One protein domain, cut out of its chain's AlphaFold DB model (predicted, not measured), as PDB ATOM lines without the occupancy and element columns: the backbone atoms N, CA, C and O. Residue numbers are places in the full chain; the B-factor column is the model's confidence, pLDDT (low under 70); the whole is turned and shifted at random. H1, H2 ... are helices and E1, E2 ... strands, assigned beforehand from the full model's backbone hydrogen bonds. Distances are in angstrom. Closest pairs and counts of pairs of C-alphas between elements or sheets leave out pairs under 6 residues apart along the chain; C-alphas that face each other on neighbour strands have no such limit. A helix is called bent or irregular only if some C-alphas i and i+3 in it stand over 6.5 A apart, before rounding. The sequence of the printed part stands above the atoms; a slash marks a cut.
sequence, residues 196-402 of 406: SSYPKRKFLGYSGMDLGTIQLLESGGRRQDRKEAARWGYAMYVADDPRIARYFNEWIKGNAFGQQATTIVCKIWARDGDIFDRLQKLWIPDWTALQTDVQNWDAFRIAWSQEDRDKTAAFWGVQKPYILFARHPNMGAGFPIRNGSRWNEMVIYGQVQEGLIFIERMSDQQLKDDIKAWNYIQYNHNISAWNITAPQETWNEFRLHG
ATOM      1  N   SER A 196      -4.268  34.670 128.230       95.88
ATOM      2  CA  SER A 196      -3.416  34.173 129.317       95.88
ATOM      3  C   SER A 196      -3.388  35.107 130.532       95.88
ATOM      4  O   SER A 196      -3.085  34.650 131.631       95.88
ATOM      5  N   SER A 197      -3.753  36.384 130.364       97.38
ATOM      6  CA  SER A 197      -3.898  37.342 131.469       97.38
ATOM      7  C   SER A 197      -5.088  37.023 132.382       97.38
ATOM      8  O   SER A 197      -5.172  37.554 133.487       97.38
ATOM      9  N   TYR A 198      -6.005  36.156 131.943       97.81
ATOM     10  CA  TYR A 198      -7.242  35.827 132.645       97.81
ATOM     11  C   TYR A 198      -7.285  34.326 132.971       97.81
ATOM     12  O   TYR A 198      -7.810  33.526 132.186       97.81
ATOM     13  N   PRO A 199      -6.725  33.899 134.118       97.31
ATOM     14  CA  PRO A 199      -6.645  32.481 134.474       97.31
ATOM     15  C   PRO A 199      -8.019  31.855 134.750       97.31
ATOM     16  O   PRO A 199      -8.196  30.663 134.526       97.31
ATOM     17  N   LYS A 200      -8.994  32.660 135.188       98.12
ATOM     18  CA  LYS A 200     -10.378  32.239 135.449       98.12
ATOM     19  C   LYS A 200     -11.316  32.454 134.264       98.12
ATOM     20  O   LYS A 200     -12.528  32.377 134.440       98.12
ATOM     21  N   ARG A 201     -10.801  32.787 133.077       98.06
ATOM     22  CA  ARG A 201     -11.667  33.123 131.942       98.06
ATOM     23  C   ARG A 201     -12.630  31.989 131.607       98.06
ATOM     24  O   ARG A 201     -12.259  30.817 131.655       98.06
ATOM     25  N   LYS A 202     -13.835  32.351 131.183       98.06
ATOM     26  CA  LYS A 202     -14.853  31.404 130.720       98.06
ATOM     27  C   LYS A 202     -15.219  31.717 129.279       98.06
ATOM     28  O   LYS A 202     -15.510  32.869 128.960       98.06
ATOM     29  N   PHE A 203     -15.157  30.710 128.410       97.88
ATOM     30  CA  PHE A 203     -15.553  30.861 127.013       97.88
ATOM     31  C   PHE A 203     -17.070  30.991 126.927       97.88
ATOM     32  O   PHE A 203     -17.779  30.159 127.494       97.88
ATOM     33  N   LEU A 204     -17.553  32.030 126.248       98.25
ATOM     34  CA  LEU A 204     -18.979  32.338 126.189       98.25
ATOM     35  C   LEU A 204     -19.588  32.185 124.802       98.25
ATOM     36  O   LEU A 204     -20.800  32.076 124.727       98.25
ATOM     37  N   GLY A 205     -18.794  32.171 123.729       98.31
ATOM     38  CA  GLY A 205     -19.293  31.950 122.371       98.31
ATOM     39  C   GLY A 205     -18.618  32.851 121.347       98.31
ATOM     40  O   GLY A 205     -17.461  33.242 121.512       98.31
ATOM     41  N   TYR A 206     -19.342  33.173 120.281       98.62
ATOM     42  CA  TYR A 206     -18.815  33.861 119.109       98.62
ATOM     43  C   TYR A 206     -19.700  35.043 118.717       98.62
ATOM     44  O   TYR A 206     -20.924  34.944 118.759       98.62
ATOM     45  N   SER A 207     -19.099  36.140 118.269       98.12
ATOM     46  CA  SER A 207     -19.834  37.273 117.700       98.12
ATOM     47  C   SER A 207     -19.095  37.827 116.488       98.12
ATOM     48  O   SER A 207     -17.890  38.063 116.546       98.12
ATOM     49  N   GLY A 208     -19.798  37.984 115.370       96.81
ATOM     50  CA  GLY A 208     -19.352  38.777 114.226       96.81
ATOM     51  C   GLY A 208     -19.667  40.246 114.467       96.81
ATOM     52  O   GLY A 208     -20.813  40.568 114.765       96.81
ATOM     53  N   MET A 209     -18.667  41.114 114.349       95.62
ATOM     54  CA  MET A 209     -18.774  42.535 114.699       95.62
ATOM     55  C   MET A 209     -18.015  43.401 113.695       95.62
ATOM     56  O   MET A 209     -17.069  42.934 113.056       95.62
ATOM     57  N   ASP A 210     -18.396  44.672 113.576       95.25
ATOM     58  CA  ASP A 210     -17.616  45.664 112.840       95.25
ATOM     59  C   ASP A 210     -16.323  46.043 113.584       95.25
ATOM     60  O   ASP A 210     -16.205  45.915 114.806       95.25
ATOM     61  N   LEU A 211     -15.333  46.536 112.835       95.44
ATOM     62  CA  LEU A 211     -14.033  46.910 113.391       95.44
ATOM     63  C   LEU A 211     -14.116  48.003 114.474       95.44
ATOM     64  O   LEU A 211     -13.303  47.982 115.396       95.44
ATOM     65  N   GLY A 212     -15.069  48.935 114.388       94.94
ATOM     66  CA  GLY A 212     -15.252  49.987 115.388       94.94
ATOM     67  C   GLY A 212     -15.709  49.416 116.729       94.94
ATOM     68  O   GLY A 212     -15.107  49.713 117.761       94.94
ATOM     69  N   THR A 213     -16.698  48.520 116.715       95.00
ATOM     70  CA  THR A 213     -17.129  47.786 117.919       95.00
ATOM     71  C   THR A 213     -15.988  46.966 118.520       95.00
ATOM     72  O   THR A 213     -15.769  46.999 119.732       95.00
ATOM     73  N   ILE A 214     -15.208  46.280 117.680       97.31
ATOM     74  CA  ILE A 214     -14.040  45.507 118.123       97.31
ATOM     75  C   ILE A 214     -13.024  46.411 118.829       97.31
ATOM     76  O   ILE A 214     -12.596  46.095 119.935       97.31
ATOM     77  N   GLN A 215     -12.670  47.552 118.234       97.44
ATOM     78  CA  GLN A 215     -11.708  48.494 118.818       97.44
ATOM     79  C   GLN A 215     -12.173  49.032 120.178       97.44
ATOM     80  O   GLN A 215     -11.366  49.140 121.103       97.44
ATOM     81  N   LEU A 216     -13.469  49.319 120.334       96.75
ATOM     82  CA  LEU A 216     -14.032  49.742 121.618       96.75
ATOM     83  C   LEU A 216     -13.875  48.648 122.687       96.75
ATOM     84  O   LEU A 216     -13.395  48.930 123.785       96.75
ATOM     85  N   LEU A 217     -14.201  47.394 122.373       97.00
ATOM     86  CA  LEU A 217     -14.052  46.268 123.306       97.00
ATOM     87  C   LEU A 217     -12.578  45.954 123.638       97.00
ATOM     88  O   LEU A 217     -12.254  45.617 124.778       97.00
ATOM     89  N   GLU A 218     -11.661  46.114 122.683       97.44
ATOM     90  CA  GLU A 218     -10.210  45.962 122.891       97.44
ATOM     91  C   GLU A 218      -9.579  47.099 123.710       97.44
ATOM     92  O   GLU A 218      -8.453  46.971 124.186       97.44
ATOM     93  N   SER A 219     -10.304  48.197 123.910       96.56
ATOM     94  CA  SER A 219      -9.941  49.250 124.865       96.56
ATOM     95  C   SER A 219     -10.542  49.029 126.262       96.56
ATOM     96  O   SER A 219     -10.418  49.887 127.133       96.56
ATOM     97  N   GLY A 220     -11.201  47.884 126.482       94.88
ATOM     98  CA  GLY A 220     -11.947  47.590 127.707       94.88
ATOM     99  C   GLY A 220     -13.299  48.298 127.788       94.88
ATOM    100  O   GLY A 220     -13.893  48.330 128.861       94.88
ATOM    101  N   GLY A 221     -13.771  48.872 126.680       95.12
ATOM    102  CA  GLY A 221     -15.044  49.571 126.583       95.12
ATOM    103  C   GLY A 221     -16.208  48.643 126.244       95.12
ATOM    104  O   GLY A 221     -16.350  47.542 126.774       95.12
ATOM    105  N   ARG A 222     -17.084  49.127 125.364       94.81
ATOM    106  CA  ARG A 222     -18.382  48.522 125.047       94.81
ATOM    107  C   ARG A 222     -18.835  48.914 123.646       94.81
ATOM    108  O   ARG A 222     -18.409  49.943 123.126       94.81
ATOM    109  N   ARG A 223     -19.757  48.142 123.078       93.06
ATOM    110  CA  ARG A 223     -20.506  48.504 121.870       93.06
ATOM    111  C   ARG A 223     -21.280  49.809 122.100       93.06
ATOM    112  O   ARG A 223     -21.931  49.967 123.128       93.06
ATOM    113  N   GLN A 224     -21.207  50.734 121.142       91.50
ATOM    114  CA  GLN A 224     -21.900  52.032 121.191       91.50
ATOM    115  C   GLN A 224     -22.774  52.301 119.961       91.50
ATOM    116  O   GLN A 224     -23.500  53.297 119.937       91.50
ATOM    117  N   ASP A 225     -22.706  51.462 118.922       88.00
ATOM    118  CA  ASP A 225     -23.532  51.671 117.742       88.00
ATOM    119  C   ASP A 225     -25.009  51.373 118.038       88.00
ATOM    120  O   ASP A 225     -25.374  50.578 118.904       88.00
ATOM    121  N   ARG A 226     -25.862  52.056 117.281       87.69
ATOM    122  CA  ARG A 226     -27.322  51.961 117.370       87.69
ATOM    123  C   ARG A 226     -27.949  51.572 116.032       87.69
ATOM    124  O   ARG A 226     -29.139  51.785 115.838       87.69
ATOM    125  N   LYS A 227     -27.132  51.106 115.079       85.94
ATOM    126  CA  LYS A 227     -27.540  50.884 113.682       85.94
ATOM    127  C   LYS A 227     -27.797  49.418 113.386       85.94
ATOM    128  O   LYS A 227     -28.737  49.106 112.662       85.94
ATOM    129  N   GLU A 228     -26.950  48.535 113.906       86.56
ATOM    130  CA  GLU A 228     -27.152  47.103 113.729       86.56
ATOM    131  C   GLU A 228     -28.434  46.676 114.445       86.56
ATOM    132  O   GLU A 228     -28.671  47.046 115.601       86.56
ATOM    133  N   ALA A 229     -29.273  45.918 113.732       82.25
ATOM    134  CA  ALA A 229     -30.539  45.469 114.279       82.25
ATOM    135  C   ALA A 229     -30.298  44.619 115.526       82.25
ATOM    136  O   ALA A 229     -29.483  43.698 115.527       82.25
ATOM    137  N   ALA A 230     -31.055  44.909 116.574       84.75
ATOM    138  CA  ALA A 230     -30.975  44.179 117.820       84.75
ATOM    139  C   ALA A 230     -32.384  43.974 118.375       84.75
ATOM    140  O   ALA A 230     -33.127  44.933 118.598       84.75
ATOM    141  N   ARG A 231     -32.757  42.707 118.581       88.50
ATOM    142  CA  ARG A 231     -34.080  42.329 119.104       88.50
ATOM    143  C   ARG A 231     -34.222  42.612 120.593       88.50
ATOM    144  O   ARG A 231     -35.335  42.700 121.087       88.50
ATOM    145  N   TRP A 232     -33.111  42.773 121.304       90.44
ATOM    146  CA  TRP A 232     -33.084  42.867 122.759       90.44
ATOM    147  C   TRP A 232     -32.411  44.159 123.233       90.44
ATOM    148  O   TRP A 232     -31.599  44.155 124.153       90.44
ATOM    149  N   GLY A 233     -32.768  45.289 122.615       84.81
ATOM    150  CA  GLY A 233     -32.144  46.590 122.862       84.81
ATOM    151  C   GLY A 233     -30.718  46.678 122.316       84.81
ATOM    152  O   GLY A 233     -30.248  45.790 121.611       84.81
ATOM    153  N   TYR A 234     -30.014  47.760 122.638       84.69
ATOM    154  CA  TYR A 234     -28.648  47.999 122.163       84.69
ATOM    155  C   TYR A 234     -27.622  47.160 122.943       84.69
ATOM    156  O   TYR A 234     -26.896  47.651 123.802       84.69
ATOM    157  N   ALA A 235     -27.581  45.861 122.673       90.00
ATOM    158  CA  ALA A 235     -26.686  44.922 123.331       90.00
ATOM    159  C   ALA A 235     -25.896  44.102 122.308       90.00
ATOM    160  O   ALA A 235     -26.274  43.995 121.144       90.00
ATOM    161  N   MET A 236     -24.765  43.539 122.721       94.75
ATOM    162  CA  MET A 236     -23.962  42.676 121.856       94.75
ATOM    163  C   MET A 236     -24.566  41.271 121.849       94.75
ATOM    164  O   MET A 236     -24.730  40.678 122.920       94.75
ATOM    165  N   TYR A 237     -24.867  40.734 120.666       96.44
ATOM    166  CA  TYR A 237     -25.248  39.331 120.531       96.44
ATOM    167  C   TYR A 237     -24.008  38.430 120.593       96.44
ATOM    168  O   TYR A 237     -22.909  38.811 120.179       96.44
ATOM    169  N   VAL A 238     -24.197  37.209 121.076       98.19
ATOM    170  CA  VAL A 238     -23.190  36.152 121.117       98.19
ATOM    171  C   VAL A 238     -23.871  34.827 120.791       98.19
ATOM    172  O   VAL A 238     -24.767  34.376 121.506       98.19
ATOM    173  N   ALA A 239     -23.432  34.179 119.721       97.94
ATOM    174  CA  ALA A 239     -23.913  32.869 119.310       97.94
ATOM    175  C   ALA A 239     -23.093  31.749 119.964       97.94
ATOM    176  O   ALA A 239     -21.870  31.850 120.088       97.94
ATOM    177  N   ASP A 240     -23.755  30.652 120.323       97.44
ATOM    178  CA  ASP A 240     -23.084  29.427 120.774       97.44
ATOM    179  C   ASP A 240     -22.528  28.579 119.619       97.44
ATOM    180  O   ASP A 240     -21.733  27.671 119.861       97.44
ATOM    181  N   ASP A 241     -22.929  28.883 118.381       97.25
ATOM    182  CA  ASP A 241     -22.494  28.232 117.147       97.25
ATOM    183  C   ASP A 241     -21.677  29.212 116.267       97.25
ATOM    184  O   ASP A 241     -22.212  30.224 115.794       97.25
ATOM    185  N   PRO A 242     -20.395  28.919 115.965       97.31
ATOM    186  CA  PRO A 242     -19.541  29.777 115.146       97.31
ATOM    187  C   PRO A 242     -20.059  29.955 113.710       97.31
ATOM    188  O   PRO A 242     -19.738  30.950 113.055       97.31
ATOM    189  N   ARG A 243     -20.891  29.041 113.191       97.38
ATOM    190  CA  ARG A 243     -21.522  29.197 111.871       97.38
ATOM    191  C   ARG A 243     -22.536  30.336 111.873       97.38
ATOM    192  O   ARG A 243     -22.652  31.027 110.862       97.38
ATOM    193  N   ILE A 244     -23.250  30.526 112.985       97.19
ATOM    194  CA  ILE A 244     -24.211  31.621 113.166       97.19
ATOM    195  C   ILE A 244     -23.461  32.947 113.266       97.19
ATOM    196  O   ILE A 244     -23.791  33.880 112.538       97.19
ATOM    197  N   ALA A 245     -22.397  33.011 114.073       97.50
ATOM    198  CA  ALA A 245     -21.555  34.206 114.144       97.50
ATOM    199  C   ALA A 245     -20.954  34.567 112.775       97.50
ATOM    200  O   ALA A 245     -20.949  35.734 112.394       97.50
ATOM    201  N   ARG A 246     -20.529  33.571 111.981       96.94
ATOM    202  CA  ARG A 246     -20.083  33.788 110.595       96.94
ATOM    203  C   ARG A 246     -21.185  34.353 109.699       96.94
ATOM    204  O   ARG A 246     -20.904  35.218 108.878       96.94
ATOM    205  N   TYR A 247     -22.417  33.859 109.823       96.12
ATOM    206  CA  TYR A 247     -23.552  34.384 109.060       96.12
ATOM    207  C   TYR A 247     -23.794  35.860 109.394       96.12
ATOM    208  O   TYR A 247     -23.851  36.692 108.489       96.12
ATOM    209  N   PHE A 248     -23.866  36.200 110.684       95.00
ATOM    210  CA  PHE A 248     -24.101  37.578 111.109       95.00
ATOM    211  C   PHE A 248     -22.932  38.512 110.786       95.00
ATOM    212  O   PHE A 248     -23.168  39.649 110.393       95.00
ATOM    213  N   ASN A 249     -21.690  38.019 110.819       95.19
ATOM    214  CA  ASN A 249     -20.515  38.772 110.376       95.19
ATOM    215  C   ASN A 249     -20.661  39.330 108.950       95.19
ATOM    216  O   ASN A 249     -20.249  40.457 108.681       95.19
ATOM    217  N   GLU A 250     -21.247  38.549 108.039       93.31
ATOM    218  CA  GLU A 250     -21.521  38.992 106.668       93.31
ATOM    219  C   GLU A 250     -22.812  39.809 106.576       93.31
ATOM    220  O   GLU A 250     -22.865  40.822 105.877       93.31
ATOM    221  N   TRP A 251     -23.850  39.411 107.314       92.19
ATOM    222  CA  TRP A 251     -25.140  40.098 107.324       92.19
ATOM    223  C   TRP A 251     -25.030  41.565 107.772       92.19
ATOM    224  O   TRP A 251     -25.629  42.448 107.157       92.19
ATOM    225  N   ILE A 252     -24.197  41.841 108.778       91.06
ATOM    226  CA  ILE A 252     -23.944  43.179 109.331       91.06
ATOM    227  C   ILE A 252     -23.419  44.164 108.268       91.06
ATOM    228  O   ILE A 252     -23.779  45.347 108.283       91.06
ATOM    229  N   LYS A 253     -22.640  43.689 107.283       91.19
ATOM    230  CA  LYS A 253     -22.191  44.516 106.148       91.19
ATOM    231  C   LYS A 253     -23.378  44.988 105.308       91.19
ATOM    232  O   LYS A 253     -23.465  46.153 104.941       91.19
ATOM    233  N   GLY A 254     -24.326  44.100 105.018       87.06
ATOM    234  CA  GLY A 254     -25.510  44.441 104.226       87.06
ATOM    235  C   GLY A 254     -26.554  45.257 104.985       87.06
ATOM    236  O   GLY A 254     -27.262  46.048 104.367       87.06
ATOM    237  N   ASN A 255     -26.654  45.067 106.301       85.75
ATOM    238  CA  ASN A 255     -27.745  45.617 107.102       85.75
ATOM    239  C   ASN A 255     -27.402  46.924 107.837       85.75
ATOM    240  O   ASN A 255     -28.292  47.753 108.001       85.75
ATOM    241  N   ALA A 256     -26.150  47.121 108.266       85.88
ATOM    242  CA  ALA A 256     -25.820  48.180 109.226       85.88
ATOM    243  C   ALA A 256     -24.686  49.120 108.785       85.88
ATOM    244  O   ALA A 256     -24.813  50.339 108.921       85.88
ATOM    245  N   PHE A 257     -23.584  48.579 108.254       89.75
ATOM    246  CA  PHE A 257     -22.352  49.364 108.036       89.75
ATOM    247  C   PHE A 257     -21.904  49.475 106.571       89.75
ATOM    248  O   PHE A 257     -20.954  50.197 106.274       89.75
ATOM    249  N   GLY A 258     -22.601  48.817 105.644       90.50
ATOM    250  CA  GLY A 258     -22.288  48.820 104.214       90.50
ATOM    251  C   GLY A 258     -21.349  47.684 103.791       90.50
ATOM    252  O   GLY A 258     -20.562  47.162 104.576       90.50
ATOM    253  N   GLN A 259     -21.411  47.308 102.509       92.19
ATOM    254  CA  GLN A 259     -20.688  46.149 101.949       92.19
ATOM    255  C   GLN A 259     -19.156  46.252 102.045       92.19
ATOM    256  O   GLN A 259     -18.458  45.248 101.954       92.19
ATOM    257  N   GLN A 260     -18.632  47.465 102.225       92.19
ATOM    258  CA  GLN A 260     -17.201  47.735 102.381       92.19
ATOM    259  C   GLN A 260     -16.731  47.655 103.842       92.19
ATOM    260  O   GLN A 260     -15.537  47.789 104.106       92.19
ATOM    261  N   ALA A 261     -17.648  47.461 104.798       92.81
ATOM    262  CA  ALA A 261     -17.301  47.372 106.206       92.81
ATOM    263  C   ALA A 261     -16.391  46.166 106.472       92.81
ATOM    264  O   ALA A 261     -16.629  45.049 106.003       92.81
ATOM    265  N   THR A 262     -15.350  46.398 107.270       95.12
ATOM    266  CA  THR A 262     -14.512  45.320 107.797       95.12
ATOM    267  C   THR A 262     -15.195  44.743 109.027       95.12
ATOM    268  O   THR A 262     -15.344  45.440 110.032       95.12
ATOM    269  N   THR A 263     -15.596  43.477 108.943       96.25
ATOM    270  CA  THR A 263     -16.183  42.725 110.054       96.25
ATOM    271  C   THR A 263     -15.347  41.487 110.346       96.25
ATOM    272  O   THR A 263     -14.746  40.902 109.438       96.25
ATOM    273  N   ILE A 264     -15.259  41.115 111.621       97.56
ATOM    274  CA  ILE A 264     -14.459  39.980 112.088       97.56
ATOM    275  C   ILE A 264     -15.274  39.186 113.111       97.56
ATOM    276  O   ILE A 264     -15.879  39.758 114.021       97.56
ATOM    277  N   VAL A 265     -15.238  37.855 113.001       98.44
ATOM    278  CA  VAL A 265     -15.746  36.975 114.059       98.44
ATOM    279  C   VAL A 265     -14.745  36.943 115.207       98.44
ATOM    280  O   VAL A 265     -13.565  36.657 115.016       98.44
ATOM    281  N   CYS A 266     -15.223  37.214 116.412       98.50
ATOM    282  CA  CYS A 266     -14.437  37.156 117.633       98.50
ATOM    283  C   CYS A 266     -14.984  36.081 118.571       98.50
ATOM    284  O   CYS A 266     -16.198  35.889 118.674       98.50
ATOM    285  N   LYS A 267     -14.082  35.430 119.305       98.25
ATOM    286  CA  LYS A 267     -14.431  34.682 120.513       98.25
ATOM    287  C   LYS A 267     -14.744  35.660 121.630       98.25
ATOM    288  O   LYS A 267     -14.018  36.635 121.827       98.25
ATOM    289  N   ILE A 268     -15.805  35.370 122.369       98.56
ATOM    290  CA  ILE A 268     -16.264  36.162 123.500       98.56
ATOM    291  C   ILE A 268     -15.964  35.399 124.782       98.56
ATOM    292  O   ILE A 268     -16.287  34.214 124.912       98.56
ATOM    293  N   TRP A 269     -15.349  36.088 125.736       98.50
ATOM    294  CA  TRP A 269     -14.902  35.508 126.990       98.50
ATOM    295  C   TRP A 269     -15.352  36.367 128.170       98.50
ATOM    296  O   TRP A 269     -15.231  37.592 128.134       98.50
ATOM    297  N   ALA A 270     -15.791  35.732 129.256       98.50
ATOM    298  CA  ALA A 270     -15.771  36.379 130.561       98.50
ATOM    299  C   ALA A 270     -14.326  36.394 131.068       98.50
ATOM    300  O   ALA A 270     -13.651  35.364 131.030       98.50
ATOM    301  N   ARG A 271     -13.865  37.539 131.575       98.56
ATOM    302  CA  ARG A 271     -12.554  37.710 132.221       98.56
ATOM    303  C   ARG A 271     -12.440  36.867 133.496       98.56
ATOM    304  O   ARG A 271     -11.371  36.337 133.782       98.56
ATOM    305  N   ASP A 272     -13.551  36.687 134.210       98.62
ATOM    306  CA  ASP A 272     -13.648  35.853 135.409       98.62
ATOM    307  C   ASP A 272     -14.939  35.013 135.376       98.62
ATOM    308  O   ASP A 272     -16.055  35.539 135.387       98.62
ATOM    309  N   GLY A 273     -14.782  33.693 135.304       98.12
ATOM    310  CA  GLY A 273     -15.871  32.725 135.254       98.12
ATOM    311  C   GLY A 273     -16.688  32.663 136.541       98.12
ATOM    312  O   GLY A 273     -17.898  32.480 136.463       98.12
ATOM    313  N   ASP A 274     -16.080  32.911 137.703       98.12
ATOM    314  CA  ASP A 274     -16.799  32.896 138.979       98.12
ATOM    315  C   ASP A 274     -17.748  34.099 139.065       98.12
ATOM    316  O   ASP A 274     -18.862  33.992 139.584       98.12
ATOM    317  N   ILE A 275     -17.312  35.263 138.565       98.38
ATOM    318  CA  ILE A 275     -18.178  36.445 138.450       98.38
ATOM    319  C   ILE A 275     -19.300  36.168 137.449       98.38
ATOM    320  O   ILE A 275     -20.460  36.449 137.755       98.38
ATOM    321  N   PHE A 276     -18.977  35.585 136.288       98.44
ATOM    322  CA  PHE A 276     -19.992  35.198 135.309       98.44
ATOM    323  C   PHE A 276     -21.032  34.266 135.929       98.44
ATOM    324  O   PHE A 276     -22.218  34.505 135.753       98.44
ATOM    325  N   ASP A 277     -20.635  33.255 136.697       96.88
ATOM    326  CA  ASP A 277     -21.560  32.272 137.270       96.88
ATOM    327  C   ASP A 277     -22.512  32.879 138.309       96.88
ATOM    328  O   ASP A 277     -23.689  32.515 138.341       96.88
ATOM    329  N   ARG A 278     -22.063  33.880 139.079       96.75
ATOM    330  CA  ARG A 278     -22.921  34.627 140.021       96.75
ATOM    331  C   ARG A 278     -23.772  35.716 139.366       96.75
ATOM    332  O   ARG A 278     -24.785  36.109 139.945       96.75
ATOM    333  N   LEU A 279     -23.365  36.227 138.201       98.00
ATOM    334  CA  LEU A 279     -24.124  37.234 137.463       98.00
ATOM    335  C   LEU A 279     -25.515  36.697 137.119       98.00
ATOM    336  O   LEU A 279     -25.671  35.553 136.690       98.00
ATOM    337  N   GLN A 280     -26.515  37.552 137.295       98.19
ATOM    338  CA  GLN A 280     -27.905  37.290 136.957       98.19
ATOM    339  C   GLN A 280     -28.054  36.972 135.462       98.19
ATOM    340  O   GLN A 280     -27.511  37.671 134.601       98.19
ATOM    341  N   LYS A 281     -28.785  35.901 135.148       98.38
ATOM    342  CA  LYS A 281     -29.022  35.435 133.777       98.38
ATOM    343  C   LYS A 281     -30.481  35.046 133.623       98.38
ATOM    344  O   LYS A 281     -31.032  34.393 134.505       98.38
ATOM    345  N   LEU A 282     -31.080  35.416 132.499       98.25
ATOM    346  CA  LEU A 282     -32.475  35.124 132.184       98.25
ATOM    347  C   LEU A 282     -32.573  34.487 130.807       98.25
ATOM    348  O   LEU A 282     -32.093  35.062 129.836       98.25
ATOM    349  N   TRP A 283     -33.259  33.356 130.708       98.00
ATOM    350  CA  TRP A 283     -33.746  32.851 129.434       98.00
ATOM    351  C   TRP A 283     -35.144  33.393 129.165       98.00
ATOM    352  O   TRP A 283     -36.090  33.022 129.857       98.00
ATOM    353  N   ILE A 284     -35.290  34.253 128.163       96.06
ATOM    354  CA  ILE A 284     -36.562  34.882 127.804       96.06
ATOM    355  C   ILE A 284     -37.277  34.060 126.717       96.06
ATOM    356  O   ILE A 284     -36.599  33.508 125.842       96.06
ATOM    357  N   PRO A 285     -38.620  33.966 126.728       94.50
ATOM    358  CA  PRO A 285     -39.346  33.456 125.571       94.50
ATOM    359  C   PRO A 285     -39.219  34.431 124.387       94.50
ATOM    360  O   PRO A 285     -39.080  35.642 124.582       94.50
ATOM    361  N   ASP A 286     -39.309  33.929 123.155       92.00
ATOM    362  CA  ASP A 286     -39.184  34.705 121.912       92.00
ATOM    363  C   ASP A 286     -40.477  35.470 121.577       92.00
ATOM    364  O   ASP A 286     -41.063  35.377 120.497       92.00
ATOM    365  N   TRP A 287     -40.977  36.217 122.559       92.06
ATOM    366  CA  TRP A 287     -42.200  36.995 122.441       92.06
ATOM    367  C   TRP A 287     -41.911  38.356 121.825       92.06
ATOM    368  O   TRP A 287     -41.194  39.176 122.396       92.06
ATOM    369  N   THR A 288     -42.569  38.644 120.705       87.44
ATOM    370  CA  THR A 288     -42.445  39.921 119.985       87.44
ATOM    371  C   THR A 288     -42.759  41.141 120.853       87.44
ATOM    372  O   THR A 288     -42.190  42.203 120.632       87.44
ATOM    373  N   ALA A 289     -43.606  40.993 121.878       89.94
ATOM    374  CA  ALA A 289     -43.928  42.055 122.833       89.94
ATOM    375  C   ALA A 289     -42.736  42.501 123.705       89.94
ATOM    376  O   ALA A 289     -42.763  43.600 124.248       89.94
ATOM    377  N   LEU A 290     -41.702  41.665 123.844       90.75
ATOM    378  CA  LEU A 290     -40.489  41.951 124.626       90.75
ATOM    379  C   LEU A 290     -39.306  42.373 123.737       90.75
ATOM    380  O   LEU A 290     -38.239  42.747 124.242       90.75
ATOM    381  N   GLN A 291     -39.487  42.291 122.417       92.81
ATOM    382  CA  GLN A 291     -38.472  42.624 121.434       92.81
ATOM    383  C   GLN A 291     -38.502  44.113 121.071       92.81
ATOM    384  O   GLN A 291     -39.531  44.784 121.144       92.81
ATOM    385  N   THR A 292     -37.358  44.605 120.613       92.88
ATOM    386  CA  THR A 292     -37.184  45.924 120.004       92.88
ATOM    387  C   THR A 292     -36.976  45.799 118.501       92.88
ATOM    388  O   THR A 292     -36.278  44.896 118.042       92.88
ATOM    389  N   ASP A 293     -37.500  46.755 117.736       91.56
ATOM    390  CA  ASP A 293     -37.163  46.925 116.321       91.56
ATOM    391  C   ASP A 293     -36.349  48.208 116.135       91.56
ATOM    392  O   ASP A 293     -36.878  49.290 115.899       91.56
ATOM    393  N   VAL A 294     -35.030  48.070 116.262       87.75
ATOM    394  CA  VAL A 294     -34.080  49.189 116.170       87.75
ATOM    395  C   VAL A 294     -34.087  49.864 114.792       87.75
ATOM    396  O   VAL A 294     -33.682  51.018 114.681       87.75
ATOM    397  N   GLN A 295     -34.540  49.174 113.742       86.62
ATOM    398  CA  GLN A 295     -34.506  49.715 112.382       86.62
ATOM    399  C   GLN A 295     -35.730  50.574 112.069       86.62
ATOM    400  O   GLN A 295     -35.619  51.531 111.305       86.62
ATOM    401  N   ASN A 296     -36.885  50.231 112.644       91.00
ATOM    402  CA  ASN A 296     -38.156  50.865 112.296       91.00
ATOM    403  C   ASN A 296     -38.776  51.690 113.430       91.00
ATOM    404  O   ASN A 296     -39.713  52.447 113.176       91.00
ATOM    405  N   TRP A 297     -38.334  51.527 114.679       93.69
ATOM    406  CA  TRP A 297     -38.877  52.281 115.812       93.69
ATOM    407  C   TRP A 297     -38.029  53.512 116.122       93.69
ATOM    408  O   TRP A 297     -36.812  53.517 115.944       93.69
ATOM    409  N   ASP A 298     -38.679  54.564 116.618       92.50
ATOM    410  CA  ASP A 298     -37.977  55.723 117.159       92.50
ATOM    411  C   ASP A 298     -37.314  55.411 118.515       92.50
ATOM    412  O   ASP A 298     -37.586  54.402 119.175       92.50
ATOM    413  N   ALA A 299     -36.422  56.306 118.942       90.38
ATOM    414  CA  ALA A 299     -35.673  56.148 120.186       90.38
ATOM    415  C   ALA A 299     -36.576  56.097 121.431       90.38
ATOM    416  O   ALA A 299     -36.242  55.396 122.386       90.38
ATOM    417  N   PHE A 300     -37.717  56.796 121.416       93.31
ATOM    418  CA  PHE A 300     -38.668  56.797 122.526       93.31
ATOM    419  C   PHE A 300     -39.244  55.395 122.732       93.31
ATOM    420  O   PHE A 300     -39.144  54.821 123.816       93.31
ATOM    421  N   ARG A 301     -39.778  54.797 121.664       94.19
ATOM    422  CA  ARG A 301     -40.373  53.462 121.706       94.19
ATOM    423  C   ARG A 301     -39.343  52.381 122.030       94.19
ATOM    424  O   ARG A 301     -39.651  51.472 122.799       94.19
ATOM    425  N   ILE A 302     -38.134  52.469 121.469       92.88
ATOM    426  CA  ILE A 302     -37.045  51.523 121.775       92.88
ATOM    427  C   ILE A 302     -36.711  51.559 123.268       92.88
ATOM    428  O   ILE A 302     -36.603  50.507 123.901       92.88
ATOM    429  N   ALA A 303     -36.570  52.755 123.839       93.31
ATOM    430  CA  ALA A 303     -36.190  52.904 125.232       93.31
ATOM    431  C   ALA A 303     -37.268  52.403 126.204       93.31
ATOM    432  O   ALA A 303     -36.953  51.649 127.125       93.31
ATOM    433  N   TRP A 304     -38.537  52.740 125.962       94.69
ATOM    434  CA  TRP A 304     -39.644  52.249 126.786       94.69
ATOM    435  C   TRP A 304     -39.851  50.736 126.662       94.69
ATOM    436  O   TRP A 304     -40.110  50.075 127.664       94.69
ATOM    437  N   SER A 305     -39.638  50.160 125.476       94.56
ATOM    438  CA  SER A 305     -39.648  48.703 125.294       94.56
ATOM    439  C   SER A 305     -38.557  48.002 126.114       94.56
ATOM    440  O   SER A 305     -38.806  46.946 126.699       94.56
ATOM    441  N   GLN A 306     -37.358  48.587 126.209       93.81
ATOM    442  CA  GLN A 306     -36.301  48.058 127.071       93.81
ATOM    443  C   GLN A 306     -36.680  48.145 128.556       93.81
ATOM    444  O   GLN A 306     -36.512  47.169 129.280       93.81
ATOM    445  N   GLU A 307     -37.244  49.268 128.994       94.62
ATOM    446  CA  GLU A 307     -37.682  49.463 130.382       94.62
ATOM    447  C   GLU A 307     -38.840  48.511 130.768       94.62
ATOM    448  O   GLU A 307     -38.889  47.976 131.876       94.62
ATOM    449  N   ASP A 308     -39.748  48.202 129.839       95.19
ATOM    450  CA  ASP A 308     -40.784  47.174 130.025       95.19
ATOM    451  C   ASP A 308     -40.212  45.756 130.111       95.19
ATOM    452  O   ASP A 308     -40.660  44.939 130.930       95.19
ATOM    453  N   ARG A 309     -39.185  45.458 129.311       95.31
ATOM    454  CA  ARG A 309     -38.469  44.183 129.388       95.31
ATOM    455  C   ARG A 309     -37.737  44.034 130.720       95.31
ATOM    456  O   ARG A 309     -37.841  42.971 131.327       95.31
ATOM    457  N   ASP A 310     -37.068  45.079 131.200       95.00
ATOM    458  CA  ASP A 310     -36.369  45.074 132.491       95.00
ATOM    459  C   ASP A 310     -37.349  44.821 133.651       95.00
ATOM    460  O   ASP A 310     -37.079  44.016 134.547       95.00
ATOM    461  N   LYS A 311     -38.538  45.438 133.607       95.06
ATOM    462  CA  LYS A 311     -39.616  45.193 134.578       95.06
ATOM    463  C   LYS A 311     -40.138  43.755 134.521       95.06
ATOM    464  O   LYS A 311     -40.400  43.151 135.562       95.06
ATOM    465  N   THR A 312     -40.270  43.195 133.321       96.62
ATOM    466  CA  THR A 312     -40.678  41.795 133.128       96.62
ATOM    467  C   THR A 312     -39.615  40.833 133.670       96.62
ATOM    468  O   THR A 312     -39.944  39.892 134.389       96.62
ATOM    469  N   ALA A 313     -38.331  41.104 133.419       96.94
ATOM    470  CA  ALA A 313     -37.227  40.341 133.998       96.94
ATOM    471  C   ALA A 313     -37.254  40.382 135.536       96.94
ATOM    472  O   ALA A 313     -37.133  39.339 136.184       96.94
ATOM    473  N   ALA A 314     -37.500  41.561 136.118       96.69
ATOM    474  CA  ALA A 314     -37.613  41.728 137.565       96.69
ATOM    475  C   ALA A 314     -38.797  40.950 138.158       96.69
ATOM    476  O   ALA A 314     -38.663  40.377 139.239       96.69
ATOM    477  N   PHE A 315     -39.928  40.872 137.446       97.00
ATOM    478  CA  PHE A 315     -41.065  40.031 137.834       97.00
ATOM    479  C   PHE A 315     -40.691  38.541 137.900       97.00
ATOM    480  O   PHE A 315     -41.143  37.832 138.796       97.00
ATOM    481  N   TRP A 316     -39.799  38.077 137.021       97.75
ATOM    482  CA  TRP A 316     -39.221  36.728 137.075       97.75
ATOM    483  C   TRP A 316     -38.024  36.591 138.033       97.75
ATOM    484  O   TRP A 316     -37.341  35.568 138.028       97.75
ATOM    485  N   GLY A 317     -37.764  37.595 138.871       97.06
ATOM    486  CA  GLY A 317     -36.725  37.554 139.900       97.06
ATOM    487  C   GLY A 317     -35.312  37.878 139.411       97.06
ATOM    488  O   GLY A 317     -34.363  37.673 140.162       97.06
ATOM    489  N   VAL A 318     -35.154  38.398 138.189       98.00
ATOM    490  CA  VAL A 318     -33.852  38.761 137.608       98.00
ATOM    491  C   VAL A 318     -33.726  40.281 137.526       98.00
ATOM    492  O   VAL A 318     -34.544  40.950 136.906       98.00
ATOM    493  N   GLN A 319     -32.684  40.847 138.134       96.31
ATOM    494  CA  GLN A 319     -32.468  42.300 138.181       96.31
ATOM    495  C   GLN A 319     -31.230  42.725 137.390       96.31
ATOM    496  O   GLN A 319     -30.262  41.974 137.294       96.31
ATOM    497  N   LYS A 320     -31.236  43.959 136.865       95.38
ATOM    498  CA  LYS A 320     -30.069  44.555 136.194       95.38
ATOM    499  C   LYS A 320     -28.860  44.689 137.134       95.38
ATOM    500  O   LYS A 320     -29.061  45.043 138.301       95.38
ATOM    501  N   PRO A 321     -27.621  44.532 136.635       96.38
ATOM    502  CA  PRO A 321     -27.277  44.051 135.297       96.38
ATOM    503  C   PRO A 321     -27.517  42.537 135.172       96.38
ATOM    504  O   PRO A 321     -27.282  41.790 136.119       96.38
ATOM    505  N   TYR A 322     -27.938  42.085 133.991       97.56
ATOM    506  CA  TYR A 322     -28.107  40.665 133.677       97.56
ATOM    507  C   TYR A 322     -27.673  40.349 132.241       97.56
ATOM    508  O   TYR A 322     -27.500  41.247 131.415       97.56
ATOM    509  N   ILE A 323     -27.511  39.061 131.942       98.19
ATOM    510  CA  ILE A 323     -27.355  38.531 130.579       98.19
ATOM    511  C   ILE A 323     -28.665  37.861 130.166       98.19
ATOM    512  O   ILE A 323     -29.284  37.154 130.964       98.19
ATOM    513  N   LEU A 324     -29.086  38.080 128.924       97.69
ATOM    514  CA  LEU A 324     -30.300  37.479 128.375       97.69
ATOM    515  C   LEU A 324     -29.942  36.343 127.414       97.69
ATOM    516  O   LEU A 324     -28.998  36.461 126.640       97.69
ATOM    517  N   PHE A 325     -30.709  35.261 127.461       98.06
ATOM    518  CA  PHE A 325     -30.672  34.152 126.516       98.06
ATOM    519  C   PHE A 325     -32.023  34.042 125.817       98.06
ATOM    520  O   PHE A 325     -33.055  34.230 126.456       98.06
ATOM    521  N   ALA A 326     -32.029  33.737 124.526       96.38
ATOM    522  CA  ALA A 326     -33.246  33.561 123.737       96.38
ATOM    523  C   ALA A 326     -33.060  32.462 122.686       96.38
ATOM    524  O   ALA A 326     -31.929  32.084 122.361       96.38
ATOM    525  N   ARG A 327     -34.171  31.968 122.123       94.38
ATOM    526  CA  ARG A 327     -34.148  31.101 120.937       94.38
ATOM    527  C   ARG A 327     -34.942  31.694 119.805       94.38
ATOM    528  O   ARG A 327     -36.118  31.972 119.974       94.38
ATOM    529  N   HIS A 328     -34.344  31.732 118.627       93.19
ATOM    530  CA  HIS A 328     -34.972  32.318 117.451       93.19
ATOM    531  C   HIS A 328     -35.208  31.271 116.371       93.19
ATOM    532  O   HIS A 328     -34.388  30.359 116.214       93.19
ATOM    533  N   PRO A 329     -36.274  31.399 115.568       93.50
ATOM    534  CA  PRO A 329     -36.440  30.575 114.382       93.50
ATOM    535  C   PRO A 329     -35.302  30.799 113.375       93.50
ATOM    536  O   PRO A 329     -34.627  31.833 113.364       93.50
ATOM    537  N   ASN A 330     -35.102  29.813 112.499       94.12
ATOM    538  CA  ASN A 330     -34.277  29.958 111.301       94.12
ATOM    539  C   ASN A 330     -34.629  31.257 110.536       94.12
ATOM    540  O   ASN A 330     -35.799  31.574 110.338       94.12
ATOM    541  N   MET A 331     -33.604  31.986 110.081       91.50
ATOM    542  CA  MET A 331     -33.750  33.301 109.434       91.50
ATOM    543  C   MET A 331     -33.855  33.249 107.899       91.50
ATOM    544  O   MET A 331     -33.612  34.240 107.216       91.50
ATOM    545  N   GLY A 332     -34.220  32.099 107.337       90.31
ATOM    546  CA  GLY A 332     -34.427  31.901 105.909       90.31
ATOM    547  C   GLY A 332     -33.221  31.325 105.166       90.31
ATOM    548  O   GLY A 332     -32.385  30.597 105.711       90.31
ATOM    549  N   ALA A 333     -33.178  31.603 103.863       88.31
ATOM    550  CA  ALA A 333     -32.214  31.011 102.943       88.31
ATOM    551  C   ALA A 333     -30.763  31.366 103.317       88.31
ATOM    552  O   ALA A 333     -30.441  32.513 103.617       88.31
ATOM    553  N   GLY A 334     -29.878  30.367 103.286       89.38
ATOM    554  CA  GLY A 334     -28.457  30.534 103.612       89.38
ATOM    555  C   GLY A 334     -28.133  30.576 105.110       89.38
ATOM    556  O   GLY A 334     -26.955  30.567 105.464       89.38
ATOM    557  N   PHE A 335     -29.136  30.569 105.994       95.88
ATOM    558  CA  PHE A 335     -28.908  30.472 107.433       95.88
ATOM    559  C   PHE A 335     -28.423  29.051 107.808       95.88
ATOM    560  O   PHE A 335     -28.969  28.069 107.299       95.88
ATOM    561  N   PRO A 336     -27.408  28.892 108.682       94.31
ATOM    562  CA  PRO A 336     -26.716  27.612 108.902       94.31
ATOM    563  C   PRO A 336     -27.501  26.588 109.736       94.31
ATOM    564  O   PRO A 336     -27.015  25.484 109.989       94.31
ATOM    565  N   ILE A 337     -28.702  26.950 110.176       93.88
ATOM    566  CA  ILE A 337     -29.585  26.121 110.995       93.88
ATOM    567  C   ILE A 337     -30.697  25.574 110.113       93.88
ATOM    568  O   ILE A 337     -31.152  26.248 109.199       93.88
ATOM    569  N   ARG A 338     -31.144  24.340 110.346       92.38
ATOM    570  CA  ARG A 338     -32.182  23.717 109.515       92.38
ATOM    571  C   ARG A 338     -33.510  24.483 109.621       92.38
ATOM    572  O   ARG A 338     -33.863  24.979 110.688       92.38
ATOM    573  N   ASN A 339     -34.265  24.543 108.522       90.25
ATOM    574  CA  ASN A 339     -35.628  25.075 108.549       90.25
ATOM    575  C   ASN A 339     -36.512  24.268 109.526       90.25
ATOM    576  O   ASN A 339     -36.417  23.040 109.573       90.25
ATOM    577  N   GLY A 340     -37.347  24.960 110.302       88.00
ATOM    578  CA  GLY A 340     -38.135  24.383 111.396       88.00
ATOM    579  C   GLY A 340     -37.366  24.171 112.708       88.00
ATOM    580  O   GLY A 340     -37.966  23.739 113.685       88.00
ATOM    581  N   SER A 341     -36.065  24.477 112.760       92.38
ATOM    582  CA  SER A 341     -35.270  24.475 113.996       92.38
ATOM    583  C   SER A 341     -35.012  25.897 114.502       92.38
ATOM    584  O   SER A 341     -35.084  26.864 113.735       92.38
ATOM    585  N   ARG A 342     -34.680  26.013 115.794       94.19
ATOM    586  CA  ARG A 342     -34.322  27.280 116.447       94.19
ATOM    587  C   ARG A 342     -32.872  27.311 116.909       94.19
ATOM    588  O   ARG A 342     -32.292  26.271 117.232       94.19
ATOM    589  N   TRP A 343     -32.308  28.509 116.983       95.06
ATOM    590  CA  TRP A 343     -30.929  28.758 117.398       95.06
ATOM    591  C   TRP A 343     -30.854  29.600 118.663       95.06
ATOM    592  O   TRP A 343     -31.790  30.346 118.930       95.06
ATOM    593  N   ASN A 344     -29.773  29.465 119.435       95.75
ATOM    594  CA  ASN A 344     -29.624  30.162 120.708       95.75
ATOM    595  C   ASN A 344     -28.841  31.470 120.542       95.75
ATOM    596  O   ASN A 344     -27.764  31.501 119.945       95.75
ATOM    597  N   GLU A 345     -29.351  32.531 121.146       96.81
ATOM    598  CA  GLU A 345     -28.675  33.817 121.269       96.81
ATOM    599  C   GLU A 345     -28.403  34.099 122.746       96.81
ATOM    600  O   GLU A 345     -29.283  33.908 123.582       96.81
ATOM    601  N   MET A 346     -27.202  34.581 123.057       98.06
ATOM    602  CA  MET A 346     -26.892  35.254 124.314       98.06
ATOM    603  C   MET A 346     -26.698  36.747 124.033       98.06
ATOM    604  O   MET A 346     -26.096  37.120 123.032       98.06
ATOM    605  N   VAL A 347     -27.179  37.604 124.925       96.75
ATOM    606  CA  VAL A 347     -27.178  39.059 124.774       96.75
ATOM    607  C   VAL A 347     -26.499  39.697 125.979       96.75
ATOM    608  O   VAL A 347     -26.921  39.500 127.122       96.75
ATOM    609  N   ILE A 348     -25.453  40.481 125.718       97.31
ATOM    610  CA  ILE A 348     -24.634  41.127 126.745       97.31
ATOM    611  C   ILE A 348     -24.777  42.650 126.643       97.31
ATOM    612  O   ILE A 348     -24.370  43.255 125.650       97.31
ATOM    613  N   TYR A 349     -25.310  43.285 127.688       95.50
ATOM    614  CA  TYR A 349     -25.482  44.742 127.772       95.50
ATOM    615  C   TYR A 349     -24.183  45.476 128.145       95.50
ATOM    616  O   TYR A 349     -23.264  44.886 128.717       95.50
ATOM    617  N   GLY A 350     -24.110  46.775 127.835       94.38
ATOM    618  CA  GLY A 350     -22.887  47.584 127.904       94.38
ATOM    619  C   GLY A 350     -22.133  47.534 129.241       94.38
ATOM    620  O   GLY A 350     -20.910  47.418 129.237       94.38
ATOM    621  N   GLN A 351     -22.823  47.544 130.389       93.62
ATOM    622  CA  GLN A 351     -22.138  47.446 131.687       93.62
ATOM    623  C   GLN A 351     -21.516  46.074 131.934       93.62
ATOM    624  O   GLN A 351     -20.456  45.994 132.550       93.62
ATOM    625  N   VAL A 352     -22.141  45.001 131.440       97.38
ATOM    626  CA  VAL A 352     -21.560  43.656 131.518       97.38
ATOM    627  C   VAL A 352     -20.370  43.544 130.572       97.38
ATOM    628  O   VAL A 352     -19.351  42.978 130.962       97.38
ATOM    629  N   GLN A 353     -20.455  44.137 129.375       97.44
ATOM    630  CA  GLN A 353     -19.331  44.195 128.435       97.44
ATOM    631  C   GLN A 353     -18.100  44.843 129.090       97.44
ATOM    632  O   GLN A 353     -17.070  44.188 129.246       97.44
ATOM    633  N   GLU A 354     -18.239  46.081 129.574       95.38
ATOM    634  CA  GLU A 354     -17.137  46.804 130.221       95.38
ATOM    635  C   GLU A 354     -16.690  46.113 131.516       95.38
ATOM    636  O   GLU A 354     -15.496  46.012 131.791       95.38
ATOM    637  N   GLY A 355     -17.631  45.610 132.318       96.62
ATOM    638  CA  GLY A 355     -17.363  45.035 133.634       96.62
ATOM    639  C   GLY A 355     -16.703  43.658 133.602       96.62
ATOM    640  O   GLY A 355     -15.909  43.357 134.493       96.62
ATOM    641  N   LEU A 356     -16.966  42.841 132.579       98.25
ATOM    642  CA  LEU A 356     -16.618  41.420 132.625       98.25
ATOM    643  C   LEU A 356     -16.087  40.828 131.319       98.25
ATOM    644  O   LEU A 356     -15.478  39.764 131.377       98.25
ATOM    645  N   ILE A 357     -16.281  41.448 130.157       98.19
ATOM    646  CA  ILE A 357     -16.023  40.779 128.873       98.19
ATOM    647  C   ILE A 357     -14.692  41.193 128.248       98.19
ATOM    648  O   ILE A 357     -14.272  42.342 128.325       98.19
ATOM    649  N   PHE A 358     -14.017  40.255 127.596       97.94
ATOM    650  CA  PHE A 358     -12.991  40.575 126.607       97.94
ATOM    651  C   PHE A 358     -13.191  39.718 125.357       97.94
ATOM    652  O   PHE A 358     -13.915  38.716 125.380       97.94
ATOM    653  N   ILE A 359     -12.566  40.137 124.259       98.31
ATOM    654  CA  ILE A 359     -12.704  39.485 122.959       98.31
ATOM    655  C   ILE A 359     -11.353  39.029 122.417       98.31
ATOM    656  O   ILE A 359     -10.313  39.611 122.722       98.31
ATOM    657  N   GLU A 360     -11.390  37.995 121.584       97.62
ATOM    658  CA  GLU A 360     -10.243  37.481 120.840       97.62
ATOM    659  C   GLU A 360     -10.636  37.365 119.363       97.62
ATOM    660  O   GLU A 360     -11.525  36.585 119.006       97.62
ATOM    661  N   ARG A 361     -10.001  38.166 118.499       97.62
ATOM    662  CA  ARG A 361     -10.252  38.134 117.052       97.62
ATOM    663  C   ARG A 361      -9.878  36.771 116.480       97.62
ATOM    664  O   ARG A 361      -8.823  36.231 116.806       97.62
ATOM    665  N   MET A 362     -10.698  36.257 115.571       97.69
ATOM    666  CA  MET A 362     -10.397  35.029 114.845       97.69
ATOM    667  C   MET A 362      -9.930  35.340 113.426       97.69
ATOM    668  O   MET A 362     -10.482  36.198 112.741       97.69
ATOM    669  N   SER A 363      -8.937  34.589 112.961       97.56
ATOM    670  CA  SER A 363      -8.673  34.437 111.530       97.56
ATOM    671  C   SER A 363      -9.721  33.533 110.875       97.56
ATOM    672  O   SER A 363     -10.321  32.673 111.528       97.56
ATOM    673  N   ASP A 364      -9.871  33.646 109.554       96.06
ATOM    674  CA  ASP A 364     -10.729  32.752 108.766       96.06
ATOM    675  C   ASP A 364     -10.389  31.273 108.971       96.06
ATOM    676  O   ASP A 364     -11.277  30.420 108.938       96.06
ATOM    677  N   GLN A 365      -9.105  30.956 109.168       97.88
ATOM    678  CA  GLN A 365      -8.668  29.585 109.394       97.88
ATOM    679  C   GLN A 365      -9.110  29.085 110.772       97.88
ATOM    680  O   GLN A 365      -9.744  28.037 110.844       97.88
ATOM    681  N   GLN A 366      -8.892  29.865 111.836       97.75
ATOM    682  CA  GLN A 366      -9.362  29.514 113.183       97.75
ATOM    683  C   GLN A 366     -10.884  29.326 113.224       97.75
ATOM    684  O   GLN A 366     -11.376  28.397 113.860       97.75
ATOM    685  N   LEU A 367     -11.639  30.169 112.512       97.62
ATOM    686  CA  LEU A 367     -13.092  30.032 112.422       97.62
ATOM    687  C   LEU A 367     -13.502  28.742 111.703       97.62
ATOM    688  O   LEU A 367     -14.406  28.039 112.156       97.62
ATOM    689  N   LYS A 368     -12.841  28.404 110.589       97.38
ATOM    690  CA  LYS A 368     -13.073  27.135 109.882       97.38
ATOM    691  C   LYS A 368     -12.733  25.932 110.758       97.38
ATOM    692  O   LYS A 368     -13.471  24.947 110.721       97.38
ATOM    693  N   ASP A 369     -11.662  26.020 111.537       97.75
ATOM    694  CA  ASP A 369     -11.226  24.955 112.435       97.75
ATOM    695  C   ASP A 369     -12.244  24.733 113.562       97.75
ATOM    696  O   ASP A 369     -12.661  23.594 113.769       97.75
ATOM    697  N   ASP A 370     -12.745  25.795 114.204       97.00
ATOM    698  CA  ASP A 370     -13.784  25.693 115.243       97.00
ATOM    699  C   ASP A 370     -15.114  25.145 114.693       97.00
ATOM    700  O   ASP A 370     -15.771  24.330 115.347       97.00
ATOM    701  N   ILE A 371     -15.494  25.529 113.466       96.81
ATOM    702  CA  ILE A 371     -16.663  24.959 112.773       96.81
ATOM    703  C   ILE A 371     -16.460  23.460 112.518       96.81
ATOM    704  O   ILE A 371     -17.367  22.663 112.748       96.81
ATOM    705  N   LYS A 372     -15.275  23.058 112.044       96.81
ATOM    706  CA  LYS A 372     -14.955  21.653 111.753       96.81
ATOM    707  C   LYS A 372     -14.884  20.805 113.024       96.81
ATOM    708  O   LYS A 372     -15.263  19.636 112.991       96.81
ATOM    709  N   ALA A 373     -14.407  21.387 114.120       96.06
ATOM    710  CA  ALA A 373     -14.290  20.739 115.420       96.06
ATOM    711  C   ALA A 373     -15.622  20.638 116.180       96.06
ATOM    712  O   ALA A 373     -15.646  20.022 117.241       96.06
ATOM    713  N   TRP A 374     -16.718  21.206 115.655       91.19
ATOM    714  CA  TRP A 374     -18.021  21.257 116.332       91.19
ATOM    715  C   TRP A 374     -17.940  21.910 117.720       91.19
ATOM    716  O   TRP A 374     -18.590  21.461 118.664       91.19
ATOM    717  N   ASN A 375     -17.133  22.968 117.853       90.31
ATOM    718  CA  ASN A 375     -16.906  23.652 119.126       90.31
ATOM    719  C   ASN A 375     -18.087  24.572 119.496       90.31
ATOM    720  O   ASN A 375     -17.977  25.802 119.448       90.31
ATOM    721  N   TYR A 376     -19.239  23.957 119.779       93.31
ATOM    722  CA  TYR A 376     -20.508  24.619 120.078       93.31
ATOM    723  C   TYR A 376     -20.796  24.547 121.575       93.31
ATOM    724  O   TYR A 376     -20.686  23.478 122.172       93.31
ATOM    725  N   ILE A 377     -21.219  25.659 122.173       94.62
ATOM    726  CA  ILE A 377     -21.493  25.699 123.619       94.62
ATOM    727  C   ILE A 377     -22.845  25.061 123.957       94.62
ATOM    728  O   ILE A 377     -22.956  24.396 124.982       94.62
ATOM    729  N   GLN A 378     -23.851  25.236 123.090       92.38
ATOM    730  CA  GLN A 378     -25.232  24.782 123.299       92.38
ATOM    731  C   GLN A 378     -25.830  25.353 124.594       92.38
ATOM    732  O   GLN A 378     -25.990  24.646 125.591       92.38
ATOM    733  N   TYR A 379     -26.157  26.651 124.604       96.56
ATOM    734  CA  TYR A 379     -26.603  27.340 125.828       96.56
ATOM    735  C   TYR A 379     -27.783  26.643 126.523       96.56
ATOM    736  O   TYR A 379     -27.842  26.604 127.748       96.56
ATOM    737  N   ASN A 380     -28.699  26.042 125.758       92.94
ATOM    738  CA  ASN A 380     -29.885  25.353 126.277       92.94
ATOM    739  C   ASN A 380     -29.568  24.087 127.101       92.94
ATOM    740  O   ASN A 380     -30.439  23.614 127.823       92.94
ATOM    741  N   HIS A 381     -28.356  23.537 126.998       94.19
ATOM    742  CA  HIS A 381     -27.879  22.436 127.849       94.19
ATOM    743  C   HIS A 381     -27.048  22.924 129.044       94.19
ATOM    744  O   HIS A 381     -26.512  22.121 129.805       94.19
ATOM    745  N   ASN A 382     -26.896  24.242 129.184       95.69
ATOM    746  CA  ASN A 382     -26.136  24.887 130.245       95.69
ATOM    747  C   ASN A 382     -27.039  25.718 131.170       95.69
ATOM    748  O   ASN A 382     -26.521  26.520 131.942       95.69
ATOM    749  N   ILE A 383     -28.368  25.544 131.126       96.31
ATOM    750  CA  ILE A 383     -29.298  26.364 131.919       96.31
ATOM    751  C   ILE A 383     -29.009  26.183 133.407       96.31
ATOM    752  O   ILE A 383     -28.741  27.158 134.109       96.31
ATOM    753  N   SER A 384     -28.967  24.932 133.868       94.94
ATOM    754  CA  SER A 384     -28.614  24.611 135.253       94.94
ATOM    755  C   SER A 384     -27.153  24.965 135.568       94.94
ATOM    756  O   SER A 384     -26.867  25.666 136.537       94.94
ATOM    757  N   ALA A 385     -26.218  24.557 134.700       95.50
ATOM    758  CA  ALA A 385     -24.781  24.724 134.932       95.50
ATOM    759  C   ALA A 385     -24.326  26.192 135.007       95.50
ATOM    760  O   ALA A 385     -23.335  26.493 135.668       95.50
ATOM    761  N   TRP A 386     -25.003  27.106 134.307       96.38
ATOM    762  CA  TRP A 386     -24.682  28.538 134.302       96.38
ATOM    763  C   TRP A 386     -25.616  29.360 135.196       96.38
ATOM    764  O   TRP A 386     -25.540  30.594 135.180       96.38
ATOM    765  N   ASN A 387     -26.470  28.690 135.979       96.56
ATOM    766  CA  ASN A 387     -27.456  29.313 136.857       96.56
ATOM    767  C   ASN A 387     -28.337  30.328 136.100       96.56
ATOM    768  O   ASN A 387     -28.448  31.494 136.481       96.56
ATOM    769  N   ILE A 388     -28.889  29.899 134.961       98.19
ATOM    770  CA  ILE A 388     -29.781  30.709 134.128       98.19
ATOM    771  C   ILE A 388     -31.209  30.545 134.645       98.19
ATOM    772  O   ILE A 388     -31.763  29.447 134.622       98.19
ATOM    773  N   THR A 389     -31.836  31.644 135.063       98.12
ATOM    774  CA  THR A 389     -33.260  31.640 135.401       98.12
ATOM    775  C   THR A 389     -34.071  31.450 134.123       98.12
ATOM    776  O   THR A 389     -33.953  32.239 133.189       98.12
ATOM    777  N   ALA A 390     -34.917  30.423 134.081       97.50
ATOM    778  CA  ALA A 390     -35.854  30.180 132.991       97.50
ATOM    779  C   ALA A 390     -37.289  30.157 133.558       97.50
ATOM    780  O   ALA A 390     -37.628  29.218 134.288       97.50
ATOM    781  N   PRO A 391     -38.123  31.176 133.273       97.19
ATOM    782  CA  PRO A 391     -39.499  31.237 133.748       97.19
ATOM    783  C   PRO A 391     -40.364  30.157 133.079       97.19
ATOM    784  O   PRO A 391     -39.975  29.532 132.085       97.19
ATOM    785  N   GLN A 392     -41.555  29.904 133.626       96.50
ATOM    786  CA  GLN A 392     -42.436  28.829 133.152       96.50
ATOM    787  C   GLN A 392     -42.834  29.008 131.678       96.50
ATOM    788  O   GLN A 392     -43.002  28.027 130.952       96.50
ATOM    789  N   GLU A 393     -42.951  30.255 131.245       96.06
ATOM    790  CA  GLU A 393     -43.214  30.714 129.889       96.06
ATOM    791  C   GLU A 393     -42.141  30.219 128.910       96.06
ATOM    792  O   GLU A 393     -42.481  29.667 127.863       96.06
ATOM    793  N   THR A 394     -40.863  30.305 129.285       96.06
ATOM    794  CA  THR A 394     -39.739  29.777 128.495       96.06
ATOM    795  C   THR A 394     -39.827  28.260 128.348       96.06
ATOM    796  O   THR A 394     -39.720  27.722 127.247       96.06
ATOM    797  N   TRP A 395     -40.097  27.543 129.443       96.12
ATOM    798  CA  TRP A 395     -40.246  26.084 129.394       96.12
ATOM    799  C   TRP A 395     -41.458  25.637 128.573       96.12
ATOM    800  O   TRP A 395     -41.411  24.603 127.904       96.12
ATOM    801  N   ASN A 396     -42.553  26.401 128.618       95.44
ATOM    802  CA  ASN A 396     -43.716  26.165 127.768       95.44
ATOM    803  C   ASN A 396     -43.342  26.306 126.292       95.44
ATOM    804  O   ASN A 396     -43.682  25.433 125.500       95.44
ATOM    805  N   GLU A 397     -42.610  27.361 125.940       94.81
ATOM    806  CA  GLU A 397     -42.150  27.586 124.574       94.81
ATOM    807  C   GLU A 397     -41.253  26.443 124.075       94.81
ATOM    808  O   GLU A 397     -41.485  25.910 122.991       94.81
ATOM    809  N   PHE A 398     -40.291  25.978 124.878       94.75
ATOM    810  CA  PHE A 398     -39.458  24.823 124.510       94.75
ATOM    811  C   PHE A 398     -40.295  23.579 124.203       94.75
ATOM    812  O   PHE A 398     -40.080  22.923 123.181       94.75
ATOM    813  N   ARG A 399     -41.301  23.284 125.038       94.69
ATOM    814  CA  ARG A 399     -42.217  22.157 124.810       94.69
ATOM    815  C   ARG A 399     -43.026  22.313 123.527       94.69
ATOM    816  O   ARG A 399     -43.181  21.331 122.805       94.69
ATOM    817  N   LEU A 400     -43.505  23.520 123.220       94.25
ATOM    818  CA  LEU A 400     -44.238  23.802 121.978       94.25
ATOM    819  C   LEU A 400     -43.387  23.527 120.731       94.25
ATOM    820  O   LEU A 400     -43.921  23.097 119.712       94.25
ATOM    821  N   HIS A 401     -42.071  23.717 120.826       92.75
ATOM    822  CA  HIS A 401     -41.126  23.431 119.746       92.75
ATOM    823  C   HIS A 401     -40.505  22.022 119.805       92.75
ATOM    824  O   HIS A 401     -39.655  21.698 118.977       92.75
ATOM    825  N   GLY A 402     -40.932  21.163 120.741       91.50
ATOM    826  CA  GLY A 402     -40.396  19.805 120.899       91.50
ATOM    827  C   GLY A 402     -38.925  19.770 121.331       91.50
ATOM    828  O   GLY A 402     -38.210  18.812 121.039       91.50
TER     829      GLY A 402
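What this domain is: This is residues 196 to 402 of the 406 residues of an uncharacterized protein of Dendrothele bispora (strain CBS 962.96) (UniProt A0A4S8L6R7). What does one see first? Two small twisted sheets, E1 E3 E7 and E2 E6 E5 E4, are partly face to face with their strands crossed, and seven helices sit round them. H2 packs along E1, H1 and H3 pack on the smaller sheet, and H4 and H7 graze the larger one. What is the make-up? The printed part has 207 residues with seven named helices and seven named strands, in the order E1 H1 E2 H2 E3 H3 E4 H4 E5 E6 H5 E7 H6 H7, a mixed class; the larger sheet is mixed, the smaller antiparallel. How compact is it? It is compact and rounded, with a radius of gyration of the C-alphas of 16.3 A and spans of 42 by 40 by 35 A.

How they stand to each other: How is the first sheet built? E1, residues 202 to 210, E3, 263 to 270, and E7, 357 to 361, stand antiparallel in that order, strongly twisted; N 207 and O 266, 2.9 A, and N 269 and O 358, 3.0 A, are within hydrogen-bond range. How is the other built? E2, residues 236 to 239, is antiparallel to E6, 342 to 348, with N 238 and O 346 at 2.7 A; E6 forms a hairpin with E5, 322 to 329, with N 347 and O 324 at 2.7 A. E5 is parallel to E4, 280 to 283, with N 325 and O 282 at 2.8 A; with H4, 299 to 315, between them they form a strand-helix-strand unit with a right-handed crossover. The sheets form a sandwich, two sheets face to face, their strands at 68 degrees. Where are the helices? The smaller sheet has three layers, helices on both faces: H2, residues 242 to 257, on one, H1, 211 to 218, and H3, 273 to 278, on the other. H2 touches H6, 364 to 372, with residues 242 to 243 alone, the closest C-alphas being those of Pro 242 and Ile 371, 6.1 A. H5, 350 to 356, only grazes both sheets, and H7, 392 to 400, only grazes the larger. Are the helix backbones in order? Every O i to N i+4 pair is within hydrogen-bond range in H1, H3, H4, H5, H6 and H7; H2 has 9 of 12 and is only just irregular, C-alphas 254 and 257 being 7.0 A apart.

Where its parts are: Where does E1 begin? C-alpha 202 is at (-14.853, 31.404, 130.720); E1 is 23.0 A long and bends by 60 degrees at residue 205. Where does H7 end? C-alpha 400 is at (-44.238, 23.802, 121.978). Which others are long? H4 measures 24.5 A, E5 23.3 A, E3 21.5 A and H2 21.0 A.

The domain as a whole: Is anything missing? The printed part has no cut, and no printed residue is under 70 in pLDDT. Which links are long? Those from H1 to E2, E4 to H4, E5 to E6 and H6 to H7.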